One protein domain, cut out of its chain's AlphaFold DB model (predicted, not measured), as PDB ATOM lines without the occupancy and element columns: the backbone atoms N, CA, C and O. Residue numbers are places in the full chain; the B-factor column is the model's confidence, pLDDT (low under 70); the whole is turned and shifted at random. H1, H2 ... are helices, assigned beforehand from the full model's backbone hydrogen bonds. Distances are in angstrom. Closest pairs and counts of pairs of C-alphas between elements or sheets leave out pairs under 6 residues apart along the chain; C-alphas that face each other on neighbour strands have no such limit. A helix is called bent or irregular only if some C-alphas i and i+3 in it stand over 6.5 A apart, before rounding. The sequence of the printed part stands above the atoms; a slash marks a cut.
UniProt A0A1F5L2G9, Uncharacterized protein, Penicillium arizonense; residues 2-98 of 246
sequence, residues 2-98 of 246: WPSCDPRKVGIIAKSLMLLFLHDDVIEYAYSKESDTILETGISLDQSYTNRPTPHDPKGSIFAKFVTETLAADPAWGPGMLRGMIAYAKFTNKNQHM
ATOM      1  N   TRP A   2      25.277  13.083  92.908       89.69
ATOM      2  CA  TRP A   2      25.951  13.564  94.142       89.69
ATOM      3  C   TRP A   2      27.451  13.865  93.954       89.69
ATOM      4  O   TRP A   2      28.281  13.049  94.357       89.69
ATOM      5  N   PRO A   3      27.825  15.008  93.340       89.31
ATOM      6  CA  PRO A   3      29.232  15.345  93.082       89.31
ATOM      7  C   PRO A   3      30.025  15.618  94.368       89.31
ATOM      8  O   PRO A   3      31.212  15.315  94.440       89.31
ATOM      9  N   SER A   4      29.353  16.130  95.400       88.38
ATOM     10  CA  SER A   4      29.947  16.542  96.678       88.38
ATOM     11  C   SER A   4      29.925  15.433  97.746       88.38
ATOM     12  O   SER A   4      30.076  15.699  98.938       88.38
ATOM     13  N   CYS A   5      29.665  14.183  97.347       88.88
ATOM     14  CA  CYS A   5      29.545  13.053  98.267       88.88
ATOM     15  C   CYS A   5      30.884  12.712  98.944       88.88
ATOM     16  O   CYS A   5      31.929  12.720  98.298       88.88
ATOM     17  N   ASP A   6      30.841  12.301 100.221       89.25
ATOM     18  CA  ASP A   6      31.992  11.681 100.896       89.25
ATOM     19  C   ASP A   6      32.502  10.497 100.042       89.25
ATOM     20  O   ASP A   6      31.719   9.577  99.758       89.25
ATOM     21  N   PRO A   7      33.789  10.475  99.642       86.69
ATOM     22  CA  PRO A   7      34.364   9.395  98.841       86.69
ATOM     23  C   PRO A   7      34.201   8.002  99.461       86.69
ATOM     24  O   PRO A   7      34.172   7.004  98.748       86.69
ATOM     25  N   ARG A   8      34.049   7.909 100.787       85.50
ATOM     26  CA  ARG A   8      33.791   6.640 101.486       85.50
ATOM     27  C   ARG A   8      32.355   6.148 101.300       85.50
ATOM     28  O   ARG A   8      32.104   4.951 101.405       85.50
ATOM     29  N   LYS A   9      31.417   7.057 101.017       91.00
ATOM     30  CA  LYS A   9      29.983   6.769 100.854       91.00
ATOM     31  C   LYS A   9      29.565   6.646  99.391       91.00
ATOM     32  O   LYS A   9      28.582   5.967  99.111       91.00
ATOM     33  N   VAL A  10      30.319   7.223  98.451       92.00
ATOM     34  CA  VAL A  10      29.945   7.229  97.022       92.00
ATOM     35  C   VAL A  10      29.737   5.819  96.459       92.00
ATOM     36  O   VAL A  10      28.799   5.592  95.703       92.00
ATOM     37  N   GLY A  11      30.547   4.843  96.885       92.38
ATOM     38  CA  GLY A  11      30.389   3.447  96.469       92.38
ATOM     39  C   GLY A  11      29.102   2.800  96.991       92.38
ATOM     40  O   GLY A  11      28.505   1.979  96.300       92.38
ATOM     41  N   ILE A  12      28.649   3.189  98.184       93.81
ATOM     42  CA  ILE A  12      27.389   2.717  98.772       93.81
ATOM     43  C   ILE A  12      26.204   3.357  98.047       93.81
ATOM     44  O   ILE A  12      25.278   2.650  97.667       93.81
ATOM     45  N   ILE A  13      26.270   4.659  97.766       92.62
ATOM     46  CA  ILE A  13      25.231   5.370  97.005       92.62
ATOM     47  C   ILE A  13      25.126   4.839  95.565       92.62
ATOM     48  O   ILE A  13      24.036   4.667  95.025       92.62
ATOM     49  N   ALA A  14      26.250   4.521  94.922       92.75
ATOM     50  CA  ALA A  14      26.229   3.917  93.592       92.75
ATOM     51  C   ALA A  14      25.547   2.535  93.602       92.75
ATOM     52  O   ALA A  14      24.734   2.237  92.728       92.75
ATOM     53  N   LYS A  15      25.835   1.705  94.616       93.25
ATOM     54  CA  LYS A  15      25.160   0.412  94.811       93.25
ATOM     55  C   LYS A  15      23.669   0.588  95.087       93.25
ATOM     56  O   LYS A  15      22.877  -0.169  94.534       93.25
ATOM     57  N   SER A  16      23.286   1.575  95.900       92.19
ATOM     58  CA  SER A  16      21.880   1.830  96.221       92.19
ATOM     59  C   SER A  16      21.084   2.189  94.971       92.19
ATOM     60  O   SER A  16      20.050   1.581  94.732       92.19
ATOM     61  N   LEU A  17      21.599   3.096  94.134       90.94
ATOM     62  CA  LEU A  17      20.977   3.431  92.851       90.94
ATOM     63  C   LEU A  17      20.821   2.213  91.942       90.94
ATOM     64  O   LEU A  17      19.772   2.034  91.340       90.94
ATOM     65  N   MET A  18      21.855   1.374  91.846       90.69
ATOM     66  CA  MET A  18      21.800   0.184  90.998       90.69
ATOM     67  C   MET A  18      20.722  -0.794  91.476       90.69
ATOM     68  O   MET A  18      19.976  -1.333  90.668       90.69
ATOM     69  N   LEU A  19      20.618  -1.001  92.792       89.94
ATOM     70  CA  LEU A  19      19.579  -1.844  93.382       89.94
ATOM     71  C   LEU A  19      18.177  -1.271  93.153       89.94
ATOM     72  O   LEU A  19      17.262  -2.043  92.887       89.94
ATOM     73  N   LEU A  20      18.019   0.055  93.232       88.50
ATOM     74  CA  LEU A  20      16.749   0.726  92.949       88.50
ATOM     75  C   LEU A  20      16.368   0.600  91.470       88.50
ATOM     76  O   LEU A  20      15.250   0.193  91.201       88.50
ATOM     77  N   PHE A  21      17.288   0.836  90.526       87.88
ATOM     78  CA  PHE A  21      17.011   0.653  89.093       87.88
ATOM     79  C   PHE A  21      16.670  -0.795  88.732       87.88
ATOM     80  O   PHE A  21      15.767  -1.029  87.943       87.88
ATOM     81  N   LEU A  22      17.372  -1.773  89.313       87.00
ATOM     82  CA  LEU A  22      17.065  -3.187  89.081       87.00
ATOM     83  C   LEU A  22      15.713  -3.587  89.672       87.00
ATOM     84  O   LEU A  22      15.033  -4.434  89.108       87.00
ATOM     85  N   HIS A  23      15.345  -3.023  90.824       84.75
ATOM     86  CA  HIS A  23      14.021  -3.225  91.398       84.75
ATOM     87  C   HIS A  23      12.950  -2.623  90.484       84.75
ATOM     88  O   HIS A  23      12.042  -3.342  90.098       84.75
ATOM     89  N   ASP A  24      13.118  -1.366  90.078       81.50
ATOM     90  CA  ASP A  24      12.229  -0.634  89.169       81.50
ATOM     91  C   ASP A  24      11.969  -1.402  87.862       81.50
ATOM     92  O   ASP A  24      10.830  -1.745  87.561       81.50
ATOM     93  N   ASP A  25      13.035  -1.819  87.166       80.00
ATOM     94  CA  ASP A  25      12.927  -2.562  85.903       80.00
ATOM     95  C   ASP A  25      12.203  -3.916  86.083       80.00
ATOM     96  O   ASP A  25      11.467  -4.352  85.200       80.00
ATOM     97  N   VAL A  26      12.396  -4.604  87.218       79.44
ATOM     98  CA  VAL A  26      11.687  -5.866  87.499       79.44
ATOM     99  C   VAL A  26      10.217  -5.610  87.817       79.44
ATOM    100  O   VAL A  26       9.379  -6.359  87.329       79.44
ATOM    101  N   ILE A  27       9.901  -4.567  88.586       77.00
ATOM    102  CA  ILE A  27       8.519  -4.202  88.928       77.00
ATOM    103  C   ILE A  27       7.730  -3.798  87.674       77.00
ATOM    104  O   ILE A  27       6.582  -4.206  87.514       77.00
ATOM    105  N   GLU A  28       8.345  -3.055  86.752       71.69
ATOM    106  CA  GLU A  28       7.706  -2.642  85.497       71.69
ATOM    107  C   GLU A  28       7.539  -3.802  84.498       71.69
ATOM    108  O   GLU A  28       6.530  -3.880  83.790       71.69
ATOM    109  N   TYR A  29       8.522  -4.708  84.422       66.94
ATOM    110  CA  TYR A  29       8.545  -5.789  83.431       66.94
ATOM    111  C   TYR A  29       7.790  -7.044  83.884       66.94
ATOM    112  O   TYR A  29       7.111  -7.701  83.092       66.94
ATOM    113  N   ALA A  30       7.910  -7.416  85.158       58.97
ATOM    114  CA  ALA A  30       7.304  -8.619  85.697       58.97
ATOM    115  C   ALA A  30       5.890  -8.332  86.205       58.97
ATOM    116  O   ALA A  30       5.605  -8.347  87.397       58.97
ATOM    117  N   TYR A  31       4.961  -8.163  85.265       53.06
ATOM    118  CA  TYR A  31       3.524  -8.088  85.552       53.06
ATOM    119  C   TYR A  31       2.979  -9.332  86.298       53.06
ATOM    120  O   TYR A  31       1.842  -9.329  86.778       53.06
ATOM    121  N   SER A  32       3.758 -10.421  86.389       51.53
ATOM    122  CA  SER A  32       3.415 -11.600  87.180       51.53
ATOM    123  C   SER A  32       3.840 -11.427  88.641       51.53
ATOM    124  O   SER A  32       4.997 -11.165  88.953       51.53
ATOM    125  N   LYS A  33       2.896 -11.680  89.557       51.41
ATOM    126  CA  LYS A  33       3.055 -11.695  91.029       51.41
ATOM    127  C   LYS A  33       4.141 -12.649  91.574       51.41
ATOM    128  O   LYS A  33       4.200 -12.868  92.778       51.41
ATOM    129  N   GLU A  34       4.931 -13.273  90.706       53.88
ATOM    130  CA  GLU A  34       5.901 -14.324  91.029       53.88
ATOM    131  C   GLU A  34       7.363 -13.847  90.967       53.88
ATOM    132  O   GLU A  34       8.265 -14.615  91.300       53.88
ATOM    133  N   SER A  35       7.632 -12.604  90.543       55.34
ATOM    134  CA  SER A  35       9.006 -12.092  90.452       55.34
ATOM    135  C   SER A  35       9.415 -11.299  91.686       55.34
ATOM    136  O   SER A  35       9.274 -10.083  91.721       55.34
ATOM    137  N   ASP A  36      10.021 -11.984  92.654       66.94
ATOM    138  CA  ASP A  36      10.658 -11.307  93.783       66.94
ATOM    139  C   ASP A  36      11.903 -10.525  93.325       66.94
ATOM    140  O   ASP A  36      12.877 -11.072  92.767       66.94
ATOM    141  N   THR A  37      11.905  -9.231  93.618       75.44
ATOM    142  CA  THR A  37      13.052  -8.338  93.488       75.44
ATOM    143  C   THR A  37      14.097  -8.603  94.579       75.44
ATOM    144  O   THR A  37      13.836  -9.179  95.641       75.44
ATOM    145  N   ILE A  38      15.328  -8.135  94.347       75.62
ATOM    146  CA  ILE A  38      16.402  -8.191  95.358       75.62
ATOM    147  C   ILE A  38      15.990  -7.438  96.633       75.62
ATOM    148  O   ILE A  38      16.371  -7.834  97.734       75.62
ATOM    149  N   LEU A  39      15.199  -6.368  96.496       75.00
ATOM    150  CA  LEU A  39      14.718  -5.604  97.637       75.00
ATOM    151  C   LEU A  39      13.619  -6.362  98.393       75.00
ATOM    152  O   LEU A  39      13.680  -6.391  99.611       75.00
ATOM    153  N   GLU A  40      12.687  -7.052  97.733       67.50
ATOM    154  CA  GLU A  40      11.606  -7.812  98.396       67.50
ATOM    155  C   GLU A  40      12.094  -8.951  99.280       67.50
ATOM    156  O   GLU A  40      11.693  -9.045 100.442       67.50
ATOM    157  N   THR A  41      13.028  -9.758  98.770       62.97
ATOM    158  CA  THR A  41      13.682 -10.814  99.567       62.97
ATOM    159  C   THR A  41      14.349 -10.234 100.821       62.97
ATOM    160  O   THR A  41      14.326 -10.848 101.890       62.97
ATOM    161  N   GLY A  42      14.866  -9.005 100.723       56.47
ATOM    162  CA  GLY A  42      15.437  -8.240 101.827       56.47
ATOM    163  C   GLY A  42      14.431  -7.512 102.727       56.47
ATOM    164  O   GLY A  42      14.715  -7.324 103.902       56.47
ATOM    165  N   ILE A  43      13.261  -7.103 102.231       55.53
ATOM    166  CA  ILE A  43      12.233  -6.335 102.968       55.53
ATOM    167  C   ILE A  43      11.471  -7.202 103.979       55.53
ATOM    168  O   ILE A  43      10.825  -6.666 104.879       55.53
ATOM    169  N   SER A  44      11.617  -8.529 103.907       53.75
ATOM    170  CA  SER A  44      11.280  -9.437 105.014       53.75
ATOM    171  C   SER A  44      12.045  -9.124 106.317       53.75
ATOM    172  O   SER A  44      11.684  -9.634 107.378       53.75
ATOM    173  N   LEU A  45      13.059  -8.245 106.265       51.44
ATOM    174  CA  LEU A  45      13.600  -7.540 107.421       51.44
ATOM    175  C   LEU A  45      12.473  -6.799 108.151       51.44
ATOM    176  O   LEU A  45      11.974  -5.762 107.705       51.44
ATOM    177  N   ASP A  46      12.091  -7.361 109.295       50.06
ATOM    178  CA  ASP A  46      11.216  -6.743 110.281       50.06
ATOM    179  C   ASP A  46      11.626  -5.279 110.531       50.06
ATOM    180  O   ASP A  46      12.785  -4.896 110.358       50.06
ATOM    181  N   GLN A  47      10.672  -4.452 110.957       49.94
ATOM    182  CA  GLN A  47      10.745  -2.986 111.087       49.94
ATOM    183  C   GLN A  47      11.931  -2.463 111.928       49.94
ATOM    184  O   GLN A  47      12.177  -1.255 111.989       49.94
ATOM    185  N   SER A  48      12.690  -3.364 112.550       47.78
ATOM    186  CA  SER A  48      13.949  -3.111 113.224       47.78
ATOM    187  C   SER A  48      15.146  -3.499 112.335       47.78
ATOM    188  O   SER A  48      15.528  -4.655 112.185       47.78
ATOM    189  N   TYR A  49      15.836  -2.481 111.817       53.75
ATOM    190  CA  TYR A  49      17.161  -2.538 111.166       53.75
ATOM    191  C   TYR A  49      18.274  -3.151 112.048       53.75
ATOM    192  O   TYR A  49      19.457  -3.061 111.722       53.75
ATOM    193  N   THR A  50      17.917  -3.688 113.216       51.16
ATOM    194  CA  THR A  50      18.817  -4.136 114.278       51.16
ATOM    195  C   THR A  50      19.311  -5.557 114.062       51.16
ATOM    196  O   THR A  50      20.360  -5.914 114.594       51.16
ATOM    197  N   ASN A  51      18.599  -6.361 113.269       49.66
ATOM    198  CA  ASN A  51      18.981  -7.742 113.014       49.66
ATOM    199  C   ASN A  51      19.637  -7.862 111.639       49.66
ATOM    200  O   ASN A  51      19.056  -7.499 110.618       49.66
ATOM    201  N   ARG A  52      20.877  -8.369 111.616       55.72
ATOM    202  CA  ARG A  52      21.546  -8.723 110.360       55.72
ATOM    203  C   ARG A  52      20.678  -9.757 109.631       55.72
ATOM    204  O   ARG A  52      20.361 -10.775 110.246       55.72
ATOM    205  N   PRO A  53      20.322  -9.536 108.357       55.59
ATOM    206  CA  PRO A  53      19.575 -10.527 107.592       55.59
ATOM    207  C   PRO A  53      20.362 -11.839 107.509       55.59
ATOM    208  O   PRO A  53      21.542 -11.835 107.151       55.59
ATOM    209  N   THR A  54      19.709 -12.957 107.818       54.78
ATOM    210  CA  THR A  54      20.163 -14.304 107.448       54.78
ATOM    211  C   THR A  54      19.658 -14.606 106.038       54.78
ATOM    212  O   THR A  54      18.448 -14.739 105.862       54.78
ATOM    213  N   PRO A  55      20.532 -14.688 105.017       58.12
ATOM    214  CA  PRO A  55      20.095 -14.971 103.656       58.12
ATOM    215  C   PRO A  55      19.535 -16.392 103.551       58.12
ATOM    216  O   PRO A  55      20.185 -17.337 104.000       58.12
ATOM    217  N   HIS A  56      18.374 -16.548 102.916       57.78
ATOM    218  CA  HIS A  56      17.814 -17.857 102.555       57.78
ATOM    219  C   HIS A  56      18.063 -18.221 101.077       57.78
ATOM    220  O   HIS A  56      17.919 -19.384 100.706       57.78
ATOM    221  N   ASP A  57      18.508 -17.258 100.259       65.12
ATOM    222  CA  ASP A  57      18.807 -17.420  98.833       65.12
ATOM    223  C   ASP A  57      19.926 -16.450  98.351       65.12
ATOM    224  O   ASP A  57      20.334 -15.537  99.088       65.12
ATOM    225  N   PRO A  58      20.455 -16.620  97.118       68.88
ATOM    226  CA  PRO A  58      21.502 -15.757  96.570       68.88
ATOM    227  C   PRO A  58      21.112 -14.279  96.397       68.88
ATOM    228  O   PRO A  58      21.976 -13.421  96.588       68.88
ATOM    229  N   LYS A  59      19.852 -13.947  96.073       69.12
ATOM    230  CA  LYS A  59      19.385 -12.554  95.911       69.12
ATOM    231  C   LYS A  59      19.379 -11.835  97.262       69.12
ATOM    232  O   LYS A  59      19.972 -10.760  97.386       69.12
ATOM    233  N   GLY A  60      18.837 -12.477  98.298       70.19
ATOM    234  CA  GLY A  60      18.854 -11.972  99.670       70.19
ATOM    235  C   GLY A  60      20.276 -11.760 100.205       70.19
ATOM    236  O   GLY A  60      20.522 -10.827 100.971       70.19
ATOM    237  N   SER A  61      21.252 -12.555  99.746       76.88
ATOM    238  CA  SER A  61      22.663 -12.392 100.135       76.88
ATOM    239  C   SER A  61      23.290 -11.084  99.626       76.88
ATOM    240  O   SER A  61      24.109 -10.476 100.325       76.88
ATOM    241  N   ILE A  62      22.872 -10.605  98.445       84.25
ATOM    242  CA  ILE A  62      23.352  -9.347  97.854       84.25
ATOM    243  C   ILE A  62      22.872  -8.167  98.696       84.25
ATOM    244  O   ILE A  62      23.682  -7.326  99.102       84.25
ATOM    245  N   PHE A  63      21.574  -8.126  99.012       83.62
ATOM    246  CA  PHE A  63      21.011  -7.055  99.831       83.62
ATOM    247  C   PHE A  63      21.551  -7.092 101.266       83.62
ATOM    248  O   PHE A  63      21.929  -6.057 101.808       83.62
ATOM    249  N   ALA A  64      21.707  -8.281 101.859       81.19
ATOM    250  CA  ALA A  64      22.294  -8.455 103.188       81.19
ATOM    251  C   ALA A  64      23.715  -7.878 103.305       81.19
ATOM    252  O   ALA A  64      24.056  -7.200 104.285       81.19
ATOM    253  N   LYS A  65      24.550  -8.120 102.288       86.69
ATOM    254  CA  LYS A  65      25.899  -7.554 102.213       86.69
ATOM    255  C   LYS A  65      25.849  -6.031 102.109       86.69
ATOM    256  O   LYS A  65      26.553  -5.349 102.851       86.69
ATOM    257  N   PHE A  66      24.986  -5.504 101.245       89.81
ATOM    258  CA  PHE A  66      24.787  -4.066 101.088       89.81
ATOM    259  C   PHE A  66      24.312  -3.384 102.386       89.81
ATOM    260  O   PHE A  66      24.862  -2.349 102.767       89.81
ATOM    261  N   VAL A  67      23.362  -3.983 103.111       87.00
ATOM    262  CA  VAL A  67      22.901  -3.507 104.428       87.00
ATOM    263  C   VAL A  67      24.062  -3.461 105.422       87.00
ATOM    264  O   VAL A  67      24.263  -2.447 106.089       87.00
ATOM    265  N   THR A  68      24.867  -4.525 105.486       87.06
ATOM    266  CA  THR A  68      26.024  -4.601 106.393       87.06
ATOM    267  C   THR A  68      27.051  -3.509 106.093       87.06
ATOM    268  O   THR A  68      27.500  -2.822 107.009       87.06
ATOM    269  N   GLU A  69      27.401  -3.319 104.818       91.31
ATOM    270  CA  GLU A  69      28.323  -2.263 104.385       91.31
ATOM    271  C   GLU A  69      27.776  -0.864 104.710       91.31
ATOM    272  O   GLU A  69      28.514  -0.010 105.201       91.31
ATOM    273  N   THR A  70      26.476  -0.645 104.500       91.38
ATOM    274  CA  THR A  70      25.805   0.638 104.757       91.38
ATOM    275  C   THR A  70      25.806   1.000 106.241       91.38
ATOM    276  O   THR A  70      26.167   2.120 106.602       91.38
ATOM    277  N   LEU A  71      25.441   0.054 107.111       89.12
ATOM    278  CA  LEU A  71      25.429   0.265 108.562       89.12
ATOM    279  C   LEU A  71      26.842   0.453 109.131       89.12
ATOM    280  O   LEU A  71      27.023   1.214 110.079       89.12
ATOM    281  N   ALA A  72      27.844  -0.215 108.550       90.12
ATOM    282  CA  ALA A  72      29.239  -0.071 108.960       90.12
ATOM    283  C   ALA A  72      29.854   1.275 108.537       90.12
ATOM    284  O   ALA A  72      30.759   1.764 109.209       90.12
ATOM    285  N   ALA A  73      29.387   1.869 107.435       91.56
ATOM    286  CA  ALA A  73      29.954   3.108 106.909       91.56
ATOM    287  C   ALA A  73      29.615   4.341 107.754       91.56
ATOM    288  O   ALA A  73      30.465   5.213 107.928       91.56
ATOM    289  N   ASP A  74      28.382   4.432 108.254       89.69
ATOM    290  CA  ASP A  74      27.946   5.529 109.115       89.69
ATOM    291  C   ASP A  74      26.697   5.116 109.920       89.69
ATOM    292  O   ASP A  74      25.617   4.976 109.338       89.69
ATOM    293  N   PRO A  75      26.807   4.947 111.252       85.12
ATOM    294  CA  PRO A  75      25.684   4.537 112.097       85.12
ATOM    295  C   PRO A  75      24.531   5.547 112.180       85.12
ATOM    296  O   PRO A  75      23.426   5.161 112.552       85.12
ATOM    297  N   ALA A  76      24.758   6.825 111.857       85.62
ATOM    298  CA  ALA A  76      23.719   7.852 111.859       85.62
ATOM    299  C   ALA A  76      23.041   7.967 110.484       85.62
ATOM    300  O   ALA A  76      21.813   8.013 110.391       85.62
ATOM    301  N   TRP A  77      23.830   7.971 109.407       88.94
ATOM    302  CA  TRP A  77      23.331   8.117 108.035       88.94
ATOM    303  C   TRP A  77      22.778   6.813 107.444       88.94
ATOM    304  O   TRP A  77      21.709   6.817 106.830       88.94
ATOM    305  N   GLY A  78      23.472   5.690 107.650       89.62
ATOM    306  CA  GLY A  78      23.152   4.396 107.043       89.62
ATOM    307  C   GLY A  78      21.715   3.927 107.303       89.62
ATOM    308  O   GLY A  78      21.012   3.597 106.344       89.62
ATOM    309  N   PRO A  79      21.213   3.965 108.555       87.50
ATOM    310  CA  PRO A  79      19.822   3.620 108.846       87.50
ATOM    311  C   PRO A  79      18.802   4.509 108.123       87.50
ATOM    312  O   PRO A  79      17.732   4.033 107.751       87.50
ATOM    313  N   GLY A  80      19.115   5.794 107.921       85.81
ATOM    314  CA  GLY A  80      18.265   6.722 107.172       85.81
ATOM    315  C   GLY A  80      18.160   6.345 105.696       85.81
ATOM    316  O   GLY A  80      17.058   6.297 105.158       85.81
ATOM    317  N   MET A  81      19.286   5.996 105.067       88.00
ATOM    318  CA  MET A  81      19.299   5.561 103.668       88.00
ATOM    319  C   MET A  81      18.502   4.264 103.468       88.00
ATOM    320  O   MET A  81      17.674   4.181 102.564       88.00
ATOM    321  N   LEU A  82      18.703   3.271 104.341       88.00
ATOM    322  CA  LEU A  82      17.979   1.998 104.271       88.00
ATOM    323  C   LEU A  82      16.473   2.181 104.490       88.00
ATOM    324  O   LEU A  82      15.685   1.563 103.778       88.00
ATOM    325  N   ARG A  83      16.068   3.065 105.418       84.69
ATOM    326  CA  ARG A  83      14.658   3.451 105.596       84.69
ATOM    327  C   ARG A  83      14.049   3.971 104.299       84.69
ATOM    328  O   ARG A  83      12.983   3.502 103.918       84.69
ATOM    329  N   GLY A  84      14.731   4.900 103.627       84.00
ATOM    330  CA  GLY A  84      14.264   5.473 102.364       84.00
ATOM    331  C   GLY A  84      14.105   4.417 101.268       84.00
ATOM    332  O   GLY A  84      13.048   4.327 100.655       84.00
ATOM    333  N   MET A  85      15.110   3.555 101.083       87.31
ATOM    334  CA  MET A  85      15.056   2.487 100.075       87.31
ATOM    335  C   MET A  85      13.927   1.481 100.329       87.31
ATOM    336  O   MET A  85      13.238   1.080  99.395       87.31
ATOM    337  N   ILE A  86      13.720   1.073 101.585       81.44
ATOM    338  CA  ILE A  86      12.639   0.146 101.949       81.44
ATOM    339  C   ILE A  86      11.272   0.814 101.788       81.44
ATOM    340  O   ILE A  86      10.328   0.162 101.351       81.44
ATOM    341  N   ALA A  87      11.152   2.095 102.148       81.44
ATOM    342  CA  ALA A  87       9.917   2.847 101.960       81.44
ATOM    343  C   ALA A  87       9.544   2.941 100.473       81.44
ATOM    344  O   ALA A  87       8.401   2.640 100.137       81.44
ATOM    345  N   TYR A  88      10.514   3.259  99.607       83.50
ATOM    346  CA  TYR A  88      10.340   3.258  98.152       83.50
ATOM    347  C   TYR A  88       9.863   1.894  97.648       83.50
ATOM    348  O   TYR A  88       8.781   1.794  97.083       83.50
ATOM    349  N   ALA A  89      10.600   0.826  97.958       81.44
ATOM    350  CA  ALA A  89      10.267  -0.509  97.471       81.44
ATOM    351  C   ALA A  89       8.903  -1.018  97.978       81.44
ATOM    352  O   ALA A  89       8.165  -1.683  97.260       81.44
ATOM    353  N   LYS A  90       8.509  -0.685  99.216       78.50
ATOM    354  CA  LYS A  90       7.157  -0.992  99.716       78.50
ATOM    355  C   LYS A  90       6.076  -0.225  98.961       78.50
ATOM    356  O   LYS A  90       4.985  -0.761  98.768       78.50
ATOM    357  N   PHE A  91       6.348   1.028  98.602       78.69
ATOM    358  CA  PHE A  91       5.415   1.857  97.855       78.69
ATOM    359  C   PHE A  91       5.207   1.301  96.443       78.69
ATOM    360  O   PHE A  91       4.067   1.015  96.075       78.69
ATOM    361  N   THR A  92       6.281   1.085  95.686       78.62
ATOM    362  CA  THR A  92       6.222   0.565  94.311       78.62
ATOM    363  C   THR A  92       5.534  -0.798  94.274       78.62
ATOM    364  O   THR A  92       4.579  -0.987  93.526       78.62
ATOM    365  N   ASN A  93       5.873  -1.700  95.201       75.62
ATOM    366  CA  ASN A  93       5.228  -3.011  95.313       75.62
ATOM    367  C   ASN A  93       3.722  -2.961  95.563       75.62
ATOM    368  O   ASN A  93       2.983  -3.850  95.138       75.62
ATOM    369  N   LYS A  94       3.253  -1.969  96.322       74.62
ATOM    370  CA  LYS A  94       1.825  -1.823  96.613       74.62
ATOM    371  C   LYS A  94       1.065  -1.305  95.391       74.62
ATOM    372  O   LYS A  94      -0.087  -1.687  95.196       74.62
ATOM    373  N   ASN A  95       1.693  -0.435  94.605       72.50
ATOM    374  CA  ASN A  95       1.034   0.299  93.527       72.50
ATOM    375  C   ASN A  95       1.271  -0.305  92.127       72.50
ATOM    376  O   ASN A  95       0.537   0.032  91.202       72.50
ATOM    377  N   GLN A  96       2.181  -1.277  91.979       67.50
ATOM    378  CA  GLN A  96       2.522  -1.950  90.708       67.50
ATOM    379  C   GLN A  96       1.347  -2.639  89.979       67.50
ATOM    380  O   GLN A  96       1.455  -2.980  88.806       67.50
ATOM    381  N   HIS A  97       0.212  -2.867  90.651       61.66
ATOM    382  CA  HIS A  97      -0.953  -3.564  90.085       61.66
ATOM    383  C   HIS A  97      -2.131  -2.645  89.738       61.66
ATOM    384  O   HIS A  97      -3.243  -3.130  89.520       61.66
ATOM    385  N   MET A  98      -1.946  -1.326  89.732       64.25
ATOM    386  CA  MET A  98      -3.027  -0.394  89.412       64.25
ATOM    387  C   MET A  98      -3.299  -0.363  87.899       64.25
ATOM    388  O   MET A  98      -2.773   0.470  87.184       64.25
TER     389      MET A  98
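What this domain is: This is residues 2 to 98 of the 246 residues of an uncharacterized protein of Penicillium arizonense (UniProt A0A1F5L2G9). Look first for the long helix H1: H4 runs side by side with it and H3 runs back the other way, the three making an up-and-down bundle, each helix running against the one before it in the chain. The short H2 crosses H1 and H4 and packs on one end of H3. The printed part has 97 residues with four named helices, H1 to H4 in order, and no named strand; its class is all helix. It is compact, with a radius of gyration of the C-alphas of 13.6 A and spans of 39 by 31 by 22 A.

Where its parts are: Find C-alpha 7 at (34.364, 9.395, 98.841); from there H1, residues 7 to 29, runs 33.7 A. It is only just irregular: C-alphas 8 and 11 are 6.9 A apart. H4, residues 78 to 95, runs 26.2 A to C-alpha 95 at (1.034, 0.299, 93.527). H3, residues 58 to 73, is 23.1 A long, and H2 is residues 38 to 43.

How they stand to each other: H1 and H4 touch at a shallow tilt of 9 degrees, the same way; C-alphas 27 and 93 are closest, 7.3 A apart. Residues 8 to 15 of H1 touch residues 66 to 73 of H3, closest at C-alphas 12 and 70, 6.5 A, at a shallow tilt of 31 degrees, opposite ways. H3 and H4 form a helical hairpin at 36 degrees, only just steep; C-alphas 71 and 78 are closest, 5.0 A apart. H2 touches H3, closest at C-alphas 41 and 60, 5.3 A. H2 is about perpendicular to H1, at 82 degrees, and touches it, closest at C-alphas 23 and 39, 6.7 A. Every O i to N i+4 pair is within hydrogen-bond range in H3 and H4, against 17 of 19 in H1 and 1 of 2 in H2.

The domain as a whole: C-alphas 4 and 32 are farthest apart, 39.8 A. The printed part has no cut; the link from H2 to H3, residues 44 to 57, is long. Confidence is under 70 at residues 29 to 36, 40 to 59 and 96 to 98.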